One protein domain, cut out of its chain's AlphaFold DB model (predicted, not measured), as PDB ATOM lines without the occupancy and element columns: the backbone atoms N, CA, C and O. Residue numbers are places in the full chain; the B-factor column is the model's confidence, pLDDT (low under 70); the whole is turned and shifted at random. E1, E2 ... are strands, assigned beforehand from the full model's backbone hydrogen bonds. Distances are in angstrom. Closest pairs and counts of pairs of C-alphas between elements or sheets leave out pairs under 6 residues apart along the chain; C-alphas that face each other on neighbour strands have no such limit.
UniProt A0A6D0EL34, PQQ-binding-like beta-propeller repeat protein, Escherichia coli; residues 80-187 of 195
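Overview. This is residues 80 to 187 of the 195 residues of the protein "PQQ-binding-like beta-propeller repeat protein" of Escherichia coli (UniProt A0A6D0EL34). Little of this model is regular: a small sheet, E1 E2 E3 E4 in that order, is a meander, each strand the antiparallel neighbour of the one before, set among long loops, residues 80 to 136 and 167 to 187. Residues 103 to 109 stick out. The 108 printed residues, all strand by class, have 18 in four named strands and no named helix. The whole is only just loose, close to compact, with radius of gyration 15.7 A and spans 46 by 37 by 27 A.

Arrangement. After residues 80 to 136, find edge strand E1, residues 137 to 139, in a hairpin with E2, residues 142 to 146; N 144 and O 137 are 2.8 A apart. E2 and E3, residues 152 to 156, form a hairpin; N 145 and O 153 are 2.8 A apart. E3 and edge strand E4, residues 162 to 166, form another; N 152 and O 166 are 2.9 A apart.

Along the chain. Find C-alpha 137 at (147.418, 172.160, 189.252), where E1 begins. E3 spans 13.8 A; E4 ends at C-alpha 166, (135.542, 170.401, 199.487).

Size, cuts and confidence. The farthest C-alphas, Asp 105 and Asn 126, are 47.0 A apart. The printed part has no cut, and no printed residue is under 70 in pLDDT.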
ATOM      1  N   GLU A  80     164.197 167.830 184.497       93.75
ATOM      2  CA  GLU A  80     162.805 167.463 184.271       93.75
ATOM      3  C   GLU A  80     161.879 168.245 185.188       93.75
ATOM      4  O   GLU A  80     162.071 168.370 186.402       93.75
ATOM      5  N   GLN A  81     160.804 168.745 184.598       93.19
ATOM      6  CA  GLN A  81     159.823 169.455 185.382       93.19
ATOM      7  C   GLN A  81     158.946 168.483 186.178       93.19
ATOM      8  O   GLN A  81     158.256 167.642 185.610       93.19
ATOM      9  N   VAL A  82     158.917 168.665 187.499       92.44
ATOM     10  CA  VAL A  82     158.207 167.766 188.426       92.44
ATOM     11  C   VAL A  82     156.757 168.192 188.694       92.44
ATOM     12  O   VAL A  82     155.904 167.346 188.955       92.44
ATOM     13  N   ASN A  83     156.472 169.498 188.646       94.56
ATOM     14  CA  ASN A  83     155.182 170.072 189.044       94.56
ATOM     15  C   ASN A  83     154.604 170.996 187.967       94.56
ATOM     16  O   ASN A  83     155.357 171.705 187.300       94.56
ATOM     17  N   TRP A  84     153.275 171.078 187.883       96.25
ATOM     18  CA  TRP A  84     152.538 172.172 187.239       96.25
ATOM     19  C   TRP A  84     151.945 173.076 188.325       96.25
ATOM     20  O   TRP A  84     150.786 172.936 188.720       96.25
ATOM     21  N   ALA A  85     152.778 173.970 188.867       92.69
ATOM     22  CA  ALA A  85     152.457 174.728 190.082       92.69
ATOM     23  C   ALA A  85     151.737 176.065 189.836       92.69
ATOM     24  O   ALA A  85     151.114 176.607 190.746       92.69
ATOM     25  N   ASN A  86     151.795 176.591 188.610       93.31
ATOM     26  CA  ASN A  86     151.122 177.829 188.222       93.31
ATOM     27  C   ASN A  86     150.051 177.545 187.168       93.31
ATOM     28  O   ASN A  86     150.164 176.589 186.410       93.31
ATOM     29  N   TYR A  87     149.069 178.437 187.023       93.25
ATOM     30  CA  TYR A  87     148.033 178.317 185.987       93.25
ATOM     31  C   TYR A  87     148.609 178.081 184.575       93.25
ATOM     32  O   TYR A  87     148.117 177.244 183.820       93.25
ATOM     33  N   GLY A  88     149.687 178.790 184.224       94.62
ATOM     34  CA  GLY A  88     150.419 178.622 182.964       94.62
ATOM     35  C   GLY A  88     151.725 177.840 183.106       94.62
ATOM     36  O   GLY A  88     152.647 178.080 182.326       94.62
ATOM     37  N   ASN A  89     151.809 176.948 184.094       93.00
ATOM     38  CA  ASN A  89     152.973 176.156 184.486       93.00
ATOM     39  C   ASN A  89     154.118 176.944 185.152       93.00
ATOM     40  O   ASN A  89     154.456 176.705 186.313       93.00
ATOM     41  N   THR A  90     154.666 177.935 184.450       89.88
ATOM     42  CA  THR A  90     155.736 178.819 184.939       89.88
ATOM     43  C   THR A  90     155.168 180.159 185.426       89.88
ATOM     44  O   THR A  90     154.054 180.518 185.028       89.88
ATOM     45  N   PRO A  91     155.912 180.950 186.226       87.31
ATOM     46  CA  PRO A  91     155.498 182.310 186.591       87.31
ATOM     47  C   PRO A  91     155.239 183.217 185.375       87.31
ATOM     48  O   PRO A  91     154.349 184.060 185.406       87.31
ATOM     49  N   GLY A  92     155.964 182.996 184.271       91.00
ATOM     50  CA  GLY A  92     155.749 183.674 182.985       91.00
ATOM     51  C   GLY A  92     154.627 183.080 182.121       91.00
ATOM     52  O   GLY A  92     154.453 183.498 180.981       91.00
ATOM     53  N   ALA A  93     153.885 182.092 182.632       92.94
ATOM     54  CA  ALA A  93     152.772 181.423 181.963       92.94
ATOM     55  C   ALA A  93     153.100 180.810 180.584       92.94
ATOM     56  O   ALA A  93     152.253 180.798 179.688       92.94
ATOM     57  N   SER A  94     154.311 180.267 180.411       94.12
ATOM     58  CA  SER A  94     154.786 179.724 179.126       94.12
ATOM     59  C   SER A  94     153.975 178.533 178.608       94.12
ATOM     60  O   SER A  94     153.993 178.269 177.407       94.12
ATOM     61  N   ARG A  95     153.304 177.786 179.501       95.00
ATOM     62  CA  ARG A  95     152.639 176.499 179.210       95.00
ATOM     63  C   ARG A  95     153.558 175.462 178.548       95.00
ATOM     64  O   ARG A  95     153.078 174.493 177.972       95.00
ATOM     65  N   PHE A  96     154.870 175.662 178.644       93.19
ATOM     66  CA  PHE A  96     155.890 174.726 178.192       93.19
ATOM     67  C   PHE A  96     156.281 173.818 179.349       93.19
ATOM     68  O   PHE A  96     156.481 174.332 180.445       93.19
ATOM     69  N   VAL A  97     156.419 172.516 179.102       93.56
ATOM     70  CA  VAL A  97     156.858 171.528 180.092       93.56
ATOM     71  C   VAL A  97     158.156 170.875 179.620       93.56
ATOM     72  O   VAL A  97     158.238 170.396 178.490       93.56
ATOM     73  N   ALA A  98     159.171 170.859 180.484       93.81
ATOM     74  CA  ALA A  98     160.429 170.168 180.224       93.81
ATOM     75  C   ALA A  98     160.281 168.670 180.547       93.81
ATOM     76  O   ALA A  98     160.773 168.195 181.566       93.81
ATOM     77  N   LEU A  99     159.551 167.947 179.692       95.44
ATOM     78  CA  LEU A  99     159.421 166.485 179.701       95.44
ATOM     79  C   LEU A  99     159.502 165.964 178.259       95.44
ATOM     80  O   LEU A  99     158.942 166.579 177.353       95.44
ATOM     81  N   ASP A 100     160.163 164.827 178.047       95.69
ATOM     82  CA  ASP A 100     160.418 164.258 176.713       95.69
ATOM     83  C   ASP A 100     159.976 162.791 176.556       95.69
ATOM     84  O   ASP A 100     160.259 162.162 175.536       95.69
ATOM     85  N   GLN A 101     159.228 162.247 177.521       95.69
ATOM     86  CA  GLN A 101     158.703 160.880 177.436       95.69
ATOM     87  C   GLN A 101     157.676 160.717 176.301       95.69
ATOM     88  O   GLN A 101     157.672 159.701 175.602       95.69
ATOM     89  N   ILE A 102     156.802 161.710 176.115       96.12
ATOM     90  CA  ILE A 102     155.800 161.736 175.043       96.12
ATOM     91  C   ILE A 102     156.309 162.662 173.943       96.12
ATOM     92  O   ILE A 102     156.519 163.854 174.157       96.12
ATOM     93  N   THR A 103     156.484 162.114 172.748       95.50
ATOM     94  CA  THR A 103     157.073 162.796 171.596       95.50
ATOM     95  C   THR A 103     156.178 162.662 170.369       95.50
ATOM     96  O   THR A 103     155.218 161.892 170.340       95.50
ATOM     97  N   ARG A 104     156.524 163.382 169.297       93.50
ATOM     98  CA  ARG A 104     155.820 163.281 168.007       93.50
ATOM     99  C   ARG A 104     155.846 161.864 167.415       93.50
ATOM    100  O   ARG A 104     154.969 161.537 166.625       93.50
ATOM    101  N   ASP A 105     156.800 161.027 167.820       94.81
ATOM    102  CA  ASP A 105     156.988 159.686 167.259       94.81
ATOM    103  C   ASP A 105     156.135 158.626 167.979       94.81
ATOM    104  O   ASP A 105     155.741 157.623 167.373       94.81
ATOM    105  N   ASN A 106     155.821 158.849 169.263       97.19
ATOM    106  CA  ASN A 106     155.104 157.888 170.108       97.19
ATOM    107  C   ASN A 106     153.718 158.360 170.586       97.19
ATOM    108  O   ASN A 106     152.967 157.531 171.096       97.19
ATOM    109  N   VAL A 107     153.329 159.624 170.363       97.38
ATOM    110  CA  VAL A 107     152.018 160.177 170.781       97.38
ATOM    111  C   VAL A 107     150.830 159.367 170.253       97.38
ATOM    112  O   VAL A 107     149.805 159.250 170.917       97.38
ATOM    113  N   LYS A 108     150.989 158.736 169.084       97.75
ATOM    114  CA  LYS A 108     150.004 157.828 168.475       97.75
ATOM    115  C   LYS A 108     149.663 156.603 169.336       97.75
ATOM    116  O   LYS A 108     148.650 155.962 169.091       97.75
ATOM    117  N   ASN A 109     150.503 156.280 170.319       98.25
ATOM    118  CA  ASN A 109     150.326 155.149 171.225       98.25
ATOM    119  C   ASN A 109     149.672 155.554 172.558       98.25
ATOM    120  O   ASN A 109     149.530 154.701 173.432       98.25
ATOM    121  N   LEU A 110     149.325 156.833 172.757       98.25
ATOM    122  CA  LEU A 110     148.709 157.288 174.001       98.25
ATOM    123  C   LEU A 110     147.358 156.616 174.242       98.25
ATOM    124  O   LEU A 110     146.540 156.461 173.337       98.25
ATOM    125  N   GLN A 111     147.119 156.271 175.503       98.25
ATOM    126  CA  GLN A 111     145.872 155.689 175.978       98.25
ATOM    127  C   GLN A 111     145.380 156.464 177.196       98.25
ATOM    128  O   GLN A 111     146.162 157.083 177.920       98.25
ATOM    129  N   VAL A 112     144.070 156.425 177.430       98.25
ATOM    130  CA  VAL A 112     143.481 156.978 178.650       98.25
ATOM    131  C   VAL A 112     143.948 156.135 179.834       98.25
ATOM    132  O   VAL A 112     143.586 154.967 179.933       98.25
ATOM    133  N   ALA A 113     144.731 156.730 180.735       98.19
ATOM    134  CA  ALA A 113     145.182 156.055 181.951       98.19
ATOM    135  C   ALA A 113     144.039 155.886 182.966       98.19
ATOM    136  O   ALA A 113     143.884 154.828 183.568       98.19
ATOM    137  N   TRP A 114     143.220 156.926 183.140       98.50
ATOM    138  CA  TRP A 114     142.039 156.920 184.002       98.50
ATOM    139  C   TRP A 114     141.106 158.085 183.649       98.50
ATOM    140  O   TRP A 114     141.459 159.001 182.908       98.50
ATOM    141  N   THR A 115     139.878 158.050 184.167       98.00
ATOM    142  CA  THR A 115     138.903 159.145 184.060       98.00
ATOM    143  C   THR A 115     138.304 159.414 185.430       98.00
ATOM    144  O   THR A 115     137.885 158.485 186.114       98.00
ATOM    145  N   TYR A 116     138.223 160.689 185.806       97.31
ATOM    146  CA  TYR A 116     137.571 161.121 187.035       97.31
ATOM    147  C   TYR A 116     136.273 161.870 186.718       97.31
ATOM    148  O   TYR A 116     136.242 162.759 185.867       97.31
ATOM    149  N   ARG A 117     135.184 161.507 187.400       96.19
ATOM    150  CA  ARG A 117     133.891 162.197 187.305       96.19
ATOM    151  C   ARG A 117     133.739 163.085 188.537       96.19
ATOM    152  O   ARG A 117     133.640 162.578 189.647       96.19
ATOM    153  N   THR A 118     133.708 164.403 188.344       95.38
ATOM    154  CA  THR A 118     133.653 165.390 189.443       95.38
ATOM    155  C   THR A 118     132.345 165.339 190.236       95.38
ATOM    156  O   THR A 118     132.300 165.790 191.381       95.38
ATOM    157  N   GLY A 119     131.279 164.821 189.613       94.12
ATOM    158  CA  GLY A 119     129.917 164.842 190.144       94.12
ATOM    159  C   GLY A 119     129.273 166.232 190.130       94.12
ATOM    160  O   GLY A 119     128.122 166.356 190.529       94.12
ATOM    161  N   ASP A 120     129.990 167.266 189.674       93.69
ATOM    162  CA  ASP A 120     129.436 168.607 189.525       93.69
ATOM    163  C   ASP A 120     128.738 168.725 188.168       93.69
ATOM    164  O   ASP A 120     129.375 168.642 187.114       93.69
ATOM    165  N   ILE A 121     127.418 168.888 188.204       90.94
ATOM    166  CA  ILE A 121     126.600 169.093 187.015       90.94
ATOM    167  C   ILE A 121     126.621 170.593 186.708       90.94
ATOM    168  O   ILE A 121     126.236 171.378 187.573       90.94
ATOM    169  N   PRO A 122     127.023 171.021 185.496       85.69
ATOM    170  CA  PRO A 122     127.120 172.431 185.127       85.69
ATOM    171  C   PRO A 122     125.722 173.047 184.948       85.69
ATOM    172  O   PRO A 122     125.240 173.262 183.837       85.69
ATOM    173  N   LEU A 123     125.050 173.320 186.062       86.12
ATOM    174  CA  LEU A 123     123.775 174.020 186.117       86.12
ATOM    175  C   LEU A 123     124.008 175.531 186.173       86.12
ATOM    176  O   LEU A 123     124.890 176.021 186.872       86.12
ATOM    177  N   SER A 124     123.187 176.285 185.445       82.88
ATOM    178  CA  SER A 124     123.174 177.749 185.494       82.88
ATOM    179  C   SER A 124     121.728 178.228 185.594       82.88
ATOM    180  O   SER A 124     121.100 178.502 184.569       82.88
ATOM    181  N   PRO A 125     121.166 178.313 186.815       77.25
ATOM    182  CA  PRO A 125     119.758 178.673 187.016       77.25
ATOM    183  C   PRO A 125     119.385 180.032 186.408       77.25
ATOM    184  O   PRO A 125     118.253 180.245 185.995       77.25
ATOM    185  N   ASN A 126     120.361 180.939 186.310       78.75
ATOM    186  CA  ASN A 126     120.185 182.290 185.776       78.75
ATOM    187  C   ASN A 126     120.419 182.384 184.253       78.75
ATOM    188  O   ASN A 126     120.461 183.486 183.709       78.75
ATOM    189  N   GLY A 127     120.624 181.254 183.563       78.50
ATOM    190  CA  GLY A 127     120.735 181.181 182.100       78.50
ATOM    191  C   GLY A 127     122.040 181.719 181.508       78.50
ATOM    192  O   GLY A 127     122.200 181.743 180.292       78.50
ATOM    193  N   GLY A 128     122.988 182.144 182.341       81.94
ATOM    194  CA  GLY A 128     124.244 182.718 181.872       81.94
ATOM    195  C   GLY A 128     125.322 181.691 181.528       81.94
ATOM    196  O   GLY A 128     126.392 182.116 181.138       81.94
ATOM    197  N   GLY A 129     125.057 180.385 181.645       87.94
ATOM    198  CA  GLY A 129     125.976 179.302 181.275       87.94
ATOM    199  C   GLY A 129     126.802 178.745 182.441       87.94
ATOM    200  O   GLY A 129     127.020 179.413 183.458       87.94
ATOM    201  N   ALA A 130     127.228 177.491 182.293       90.19
ATOM    202  CA  ALA A 130     128.097 176.789 183.227       90.19
ATOM    203  C   ALA A 130     129.136 175.977 182.450       90.19
ATOM    204  O   ALA A 130     128.786 175.192 181.571       90.19
ATOM    205  N   GLU A 131     130.413 176.212 182.738       89.75
ATOM    206  CA  GLU A 131     131.522 175.748 181.909       89.75
ATOM    207  C   GLU A 131     132.693 175.297 182.776       89.75
ATOM    208  O   GLU A 131     133.074 175.968 183.739       89.75
ATOM    209  N   ASP A 132     133.308 174.187 182.381       89.56
ATOM    210  CA  ASP A 132     134.602 173.788 182.907       89.56
ATOM    211  C   ASP A 132     135.714 174.492 182.111       89.56
ATOM    212  O   ASP A 132     135.871 174.275 180.909       89.56
ATOM    213  N   GLN A 133     136.447 175.393 182.768       92.69
ATOM    214  CA  GLN A 133     137.536 176.177 182.169       92.69
ATOM    215  C   GLN A 133     138.845 176.028 182.947       92.69
ATOM    216  O   GLN A 133     139.755 176.847 182.789       92.69
ATOM    217  N   GLN A 134     138.932 175.030 183.822       93.81
ATOM    218  CA  GLN A 134     140.065 174.902 184.720       93.81
ATOM    219  C   GLN A 134     141.317 174.414 183.983       93.81
ATOM    220  O   GLN A 134     141.260 173.547 183.114       93.81
ATOM    221  N   THR A 135     142.478 174.944 184.366       95.38
ATOM    222  CA  THR A 135     143.753 174.238 184.176       95.38
ATOM    223  C   THR A 135     144.117 173.597 185.515       95.38
ATOM    224  O   THR A 135     144.351 174.346 186.469       95.38
ATOM    225  N   PRO A 136     144.129 172.256 185.623       95.81
ATOM    226  CA  PRO A 136     144.508 171.579 186.857       95.81
ATOM    227  C   PRO A 136     145.903 171.987 187.336       95.81
ATOM    228  O   PRO A 136     146.808 172.179 186.523       95.81
ATOM    229  N   LEU A 137     146.084 172.079 188.653       96.44
ATOM    230  CA  LEU A 137     147.418 172.160 189.252       96.44
ATOM    231  C   LEU A 137     147.882 170.760 189.626       96.44
ATOM    232  O   LEU A 137     147.093 169.983 190.155       96.44
ATOM    233  N   GLN A 138     149.159 170.454 189.425       97.25
ATOM    234  CA  GLN A 138     149.753 169.215 189.919       97.25
ATOM    235  C   GLN A 138     150.974 169.534 190.780       97.25
ATOM    236  O   GLN A 138     151.908 170.193 190.325       97.25
ATOM    237  N   ILE A 139     150.936 169.066 192.029       96.69
ATOM    238  CA  ILE A 139     152.012 169.203 193.016       96.69
ATOM    239  C   ILE A 139     152.298 167.814 193.590       96.69
ATOM    240  O   ILE A 139     151.438 167.211 194.246       96.69
ATOM    241  N   GLY A 140     153.493 167.281 193.334       95.44
ATOM    242  CA  GLY A 140     153.824 165.894 193.663       95.44
ATOM    243  C   GLY A 140     152.826 164.921 193.027       95.44
ATOM    244  O   GLY A 140     152.393 165.110 191.898       95.44
ATOM    245  N   ASN A 141     152.374 163.892 193.745       97.06
ATOM    246  CA  ASN A 141     151.392 162.944 193.194       97.06
ATOM    247  C   ASN A 141     149.922 163.410 193.317       97.06
ATOM    248  O   ASN A 141     149.006 162.588 193.285       97.06
ATOM    249  N   LYS A 142     149.668 164.708 193.527       98.12
ATOM    250  CA  LYS A 142     148.312 165.251 193.703       98.12
ATOM    251  C   LYS A 142     147.960 166.183 192.556       98.12
ATOM    252  O   LYS A 142     148.699 167.121 192.268       98.12
ATOM    253  N   LEU A 143     146.802 165.944 191.956       98.06
ATOM    254  CA  LEU A 143     146.181 166.812 190.968       98.06
ATOM    255  C   LEU A 143     145.000 167.534 191.628       98.06
ATOM    256  O   LEU A 143     144.131 166.896 192.221       98.06
ATOM    257  N   PHE A 144     144.971 168.857 191.528       98.12
ATOM    258  CA  PHE A 144     143.947 169.713 192.113       98.12
ATOM    259  C   PHE A 144     143.048 170.280 191.021       98.12
ATOM    260  O   PHE A 144     143.518 170.860 190.038       98.12
ATOM    261  N   LEU A 145     141.748 170.120 191.230       97.25
ATOM    262  CA  LEU A 145     140.673 170.496 190.325       97.25
ATOM    263  C   LEU A 145     139.733 171.478 191.030       97.25
ATOM    264  O   LEU A 145     139.533 171.400 192.243       97.25
ATOM    265  N   CYS A 146     139.119 172.363 190.258       96.56
ATOM    266  CA  CYS A 146     138.007 173.194 190.671       96.56
ATOM    267  C   CYS A 146     136.853 173.143 189.662       96.56
ATOM    268  O   CYS A 146     137.046 173.265 188.458       96.56
ATOM    269  N   THR A 147     135.628 172.979 190.140       95.94
ATOM    270  CA  THR A 147     134.460 172.747 189.276       95.94
ATOM    271  C   THR A 147     133.674 174.041 188.982       95.94
ATOM    272  O   THR A 147     133.973 175.079 189.582       95.94
ATOM    273  N   PRO A 148     132.663 174.036 188.086       95.00
ATOM    274  CA  PRO A 148     131.832 175.217 187.809       95.00
ATOM    275  C   PRO A 148     131.192 175.875 189.043       95.00
ATOM    276  O   PRO A 148     131.073 177.101 189.074       95.00
ATOM    277  N   HIS A 149     130.837 175.091 190.068       93.94
ATOM    278  CA  HIS A 149     130.318 175.578 191.357       93.94
ATOM    279  C   HIS A 149     131.416 175.834 192.410       93.94
ATOM    280  O   HIS A 149     131.146 175.863 193.612       93.94
ATOM    281  N   ASN A 150     132.665 176.023 191.976       94.31
ATOM    282  CA  ASN A 150     133.850 176.230 192.813       94.31
ATOM    283  C   ASN A 150     134.128 175.110 193.831       94.31
ATOM    284  O   ASN A 150     134.839 175.342 194.804       94.31
ATOM    285  N   ASN A 151     133.626 173.889 193.630       96.38
ATOM    286  CA  ASN A 151     134.046 172.770 194.473       96.38
ATOM    287  C   ASN A 151     135.516 172.468 194.190       96.38
ATOM    288  O   ASN A 151     135.926 172.483 193.031       96.38
ATOM    289  N   VAL A 152     136.297 172.187 195.230       97.88
ATOM    290  CA  VAL A 152     137.732 171.902 195.111       97.88
ATOM    291  C   VAL A 152     137.962 170.423 195.368       97.88
ATOM    292  O   VAL A 152     137.441 169.868 196.332       97.88
ATOM    293  N   ILE A 153     138.719 169.768 194.497       98.31
ATOM    294  CA  ILE A 153     138.939 168.323 194.546       98.31
ATOM    295  C   ILE A 153     140.433 168.064 194.416       98.31
ATOM    296  O   ILE A 153     141.063 168.584 193.497       98.31
ATOM    297  N   ALA A 154     140.988 167.227 195.288       98.56
ATOM    298  CA  ALA A 154     142.297 166.631 195.065       98.56
ATOM    299  C   ALA A 154     142.132 165.172 194.647       98.56
ATOM    300  O   ALA A 154     141.416 164.410 195.300       98.56
ATOM    301  N   VAL A 155     142.829 164.775 193.588       98.56
ATOM    302  CA  VAL A 155     142.893 163.392 193.114       98.56
ATOM    303  C   VAL A 155     144.340 162.916 193.082       98.56
ATOM    304  O   VAL A 155     145.272 163.701 192.896       98.56
ATOM    305  N   ASP A 156     144.536 161.623 193.288       98.50
ATOM    306  CA  ASP A 156     145.815 160.963 193.074       98.50
ATOM    307  C   ASP A 156     146.127 160.950 191.570       98.50
ATOM    308  O   ASP A 156     145.336 160.441 190.774       98.50
ATOM    309  N   ALA A 157     147.260 161.528 191.168       97.69
ATOM    310  CA  ALA A 157     147.588 161.725 189.755       97.69
ATOM    311  C   ALA A 157     147.865 160.406 189.008       97.69
ATOM    312  O   ALA A 157     147.698 160.335 187.790       97.69
ATOM    313  N   THR A 158     148.257 159.354 189.730       97.56
ATOM    314  CA  THR A 158     148.577 158.048 189.145       97.56
ATOM    315  C   THR A 158     147.318 157.208 188.942       97.56
ATOM    316  O   THR A 158     147.147 156.578 187.901       97.56
ATOM    317  N   THR A 159     146.418 157.201 189.926       98.25
ATOM    318  CA  THR A 159     145.257 156.294 189.955       98.25
ATOM    319  C   THR A 159     143.929 156.963 189.606       98.25
ATOM    320  O   THR A 159     142.945 156.266 189.362       98.25
ATOM    321  N   GLY A 160     143.859 158.295 189.640       98.00
ATOM    322  CA  GLY A 160     142.626 159.061 189.448       98.00
ATOM    323  C   GLY A 160     141.649 159.000 190.628       98.00
ATOM    324  O   GLY A 160     140.537 159.520 190.526       98.00
ATOM    325  N   LYS A 161     142.021 158.368 191.749       98.31
ATOM    326  CA  LYS A 161     141.164 158.276 192.940       98.31
ATOM    327  C   LYS A 161     141.083 159.622 193.654       98.31
ATOM    328  O   LYS A 161     142.100 160.282 193.852       98.31
ATOM    329  N   ALA A 162     139.885 160.004 194.092       98.06
ATOM    330  CA  ALA A 162     139.720 161.172 194.949       98.06
ATOM    331  C   ALA A 162     140.456 160.968 196.278       98.06
ATOM    332  O   ALA A 162     140.289 159.946 196.941       98.06
ATOM    333  N   LEU A 163     141.254 161.962 196.657       98.56
ATOM    334  CA  LEU A 163     141.896 162.049 197.964       98.56
ATOM    335  C   LEU A 163     140.984 162.781 198.947       98.56
ATOM    336  O   LEU A 163     140.815 162.348 200.080       98.56
ATOM    337  N   TRP A 164     140.396 163.889 198.496       98.44
ATOM    338  CA  TRP A 164     139.401 164.659 199.233       98.44
ATOM    339  C   TRP A 164     138.620 165.576 198.287       98.44
ATOM    340  O   TRP A 164     139.059 165.876 197.172       98.44
ATOM    341  N   LYS A 165     137.459 166.039 198.755       98.12
ATOM    342  CA  LYS A 165     136.611 167.025 198.083       98.12
ATOM    343  C   LYS A 165     136.092 168.027 199.107       98.12
ATOM    344  O   LYS A 165     135.585 167.630 200.150       98.12
ATOM    345  N   THR A 166     136.178 169.303 198.763       98.19
ATOM    346  CA  THR A 166     135.542 170.401 199.487       98.19
ATOM    347  C   THR A 166     134.402 170.932 198.638       98.19
ATOM    348  O   THR A 166     134.617 171.421 197.526       98.19
ATOM    349  N   GLU A 167     133.186 170.827 199.164       96.75
ATOM    350  CA  GLU A 167     131.992 171.341 198.504       96.75
ATOM    351  C   GLU A 167     131.723 172.778 198.947       96.75
ATOM    352  O   GLU A 167     131.465 173.046 200.118       96.75
ATOM    353  N   ILE A 168     131.816 173.706 197.998       95.38
ATOM    354  CA  ILE A 168     131.484 175.122 198.179       95.38
ATOM    355  C   ILE A 168     130.076 175.391 197.646       95.38
ATOM    356  O   ILE A 168     129.340 176.177 198.237       95.38
ATOM    357  N   ASN A 169     129.699 174.741 196.537       93.06
ATOM    358  CA  ASN A 169     128.416 174.923 195.857       93.06
ATOM    359  C   ASN A 169     128.096 176.408 195.599       93.06
ATOM    360  O   ASN A 169     126.985 176.886 195.826       93.06
ATOM    361  N   ALA A 170     129.109 177.152 195.149       91.38
ATOM    362  CA  ALA A 170     129.006 178.583 194.917       91.38
ATOM    363  C   ALA A 170     127.968 178.888 193.835       91.38
ATOM    364  O   ALA A 170     127.844 178.159 192.856       91.38
ATOM    365  N   THR A 171     127.285 180.022 193.969       88.00
ATOM    366  CA  THR A 171     126.324 180.520 192.978       88.00
ATOM    367  C   THR A 171     126.841 181.798 192.325       88.00
ATOM    368  O   THR A 171     127.363 182.675 193.012       88.00
ATOM    369  N   GLN A 172     126.646 181.949 191.017       83.00
ATOM    370  CA  GLN A 172     126.989 183.158 190.264       83.00
ATOM    371  C   GLN A 172     125.788 183.655 189.455       83.00
ATOM    372  O   GLN A 172     124.952 182.887 188.981       83.00
ATOM    373  N   LYS A 173     125.707 184.979 189.270       80.19
ATOM    374  CA  LYS A 173     124.607 185.620 188.522       80.19
ATOM    375  C   LYS A 173     124.738 185.493 187.003       80.19
ATOM    376  O   LYS A 173     123.759 185.681 186.294       80.19
ATOM    377  N   LYS A 174     125.951 185.244 186.503       83.19
ATOM    378  CA  LYS A 174     126.258 185.193 185.068       83.19
ATOM    379  C   LYS A 174     126.855 183.837 184.701       83.19
ATOM    380  O   LYS A 174     126.125 182.943 184.313       83.19
ATOM    381  N   TRP A 175     128.160 183.678 184.884       85.69
ATOM    382  CA  TRP A 175     128.890 182.495 184.440       85.69
ATOM    383  C   TRP A 175     129.296 181.648 185.637       85.69
ATOM    384  O   TRP A 175     130.018 182.140 186.508       85.69
ATOM    385  N   MET A 176     128.871 180.389 185.646       90.94
ATOM    386  CA  MET A 176     129.352 179.372 186.582       90.94
ATOM    387  C   MET A 176     130.614 178.739 186.004       90.94
ATOM    388  O   MET A 176     130.547 177.975 185.044       90.94
ATOM    389  N   ARG A 177     131.783 179.114 186.517       91.81
ATOM    390  CA  ARG A 177     133.063 178.587 186.039       91.81
ATOM    391  C   ARG A 177     134.146 178.779 187.080       91.81
ATOM    392  O   ARG A 177     134.253 179.852 187.673       91.81
ATOM    393  N   CYS A 178     135.029 177.799 187.167       92.81
ATOM    394  CA  CYS A 178     136.343 177.975 187.753       92.81
ATOM    395  C   CYS A 178     137.399 177.905 186.647       92.81
ATOM    396  O   CYS A 178     137.316 177.073 185.745       92.81
ATOM    397  N   ARG A 179     138.377 178.816 186.690       93.38
ATOM    398  CA  ARG A 179     139.482 178.856 185.714       93.38
ATOM    399  C   ARG A 179     140.743 178.174 186.220       93.38
ATOM    400  O   ARG A 179     141.622 177.871 185.432       93.38
ATOM    401  N   GLY A 180     140.847 177.904 187.510       93.44
ATOM    402  CA  GLY A 180     142.007 177.248 188.090       93.44
ATOM    403  C   GLY A 180     142.183 177.624 189.548       93.44
ATOM    404  O   GLY A 180     141.417 178.410 190.107       93.44
ATOM    405  N   LEU A 181     143.219 177.051 190.137       95.25
ATOM    406  CA  LEU A 181     143.613 177.260 191.520       95.25
ATOM    407  C   LEU A 181     144.989 177.932 191.564       95.25
ATOM    408  O   LEU A 181     145.677 178.038 190.546       95.25
ATOM    409  N   ALA A 182     145.383 178.371 192.755       94.50
ATOM    410  CA  ALA A 182     146.744 178.787 193.066       94.50
ATOM    411  C   ALA A 182     147.290 177.899 194.190       94.50
ATOM    412  O   ALA A 182     146.525 177.425 195.032       94.50
ATOM    413  N   TYR A 183     148.602 177.679 194.193       93.25
ATOM    414  CA  TYR A 183     149.303 176.915 195.217       93.25
ATOM    415  C   TYR A 183     150.338 177.801 195.907       93.25
ATOM    416  O   TYR A 183     151.037 178.574 195.254       93.25
ATOM    417  N   PHE A 184     150.436 177.665 197.225       91.81
ATOM    418  CA  PHE A 184     151.464 178.292 198.039       91.81
ATOM    419  C   PHE A 184     151.939 177.277 199.077       91.81
ATOM    420  O   PHE A 184     151.122 176.706 199.801       91.81
ATOM    421  N   ASP A 185     153.250 177.053 199.134       91.00
ATOM    422  CA  ASP A 185     153.862 176.221 200.163       91.00
ATOM    423  C   ASP A 185     154.236 177.096 201.361       91.00
ATOM    424  O   ASP A 185     155.195 177.865 201.306       91.00
ATOM    425  N   ALA A 186     153.474 176.971 202.445       92.88
ATOM    426  CA  ALA A 186     153.695 177.744 203.663       92.88
ATOM    427  C   ALA A 186     154.988 177.371 204.407       92.88
ATOM    428  O   ALA A 186     155.423 178.133 205.268       92.88
ATOM    429  N   ASN A 187     155.596 176.226 204.087       92.56
ATOM    430  CA  ASN A 187     156.837 175.770 204.708       92.56
ATOM    431  C   ASN A 187     158.070 176.077 203.846       92.56
ATOM    432  O   ASN A 187     159.199 175.913 204.312       92.56
TER     433      ASN A 187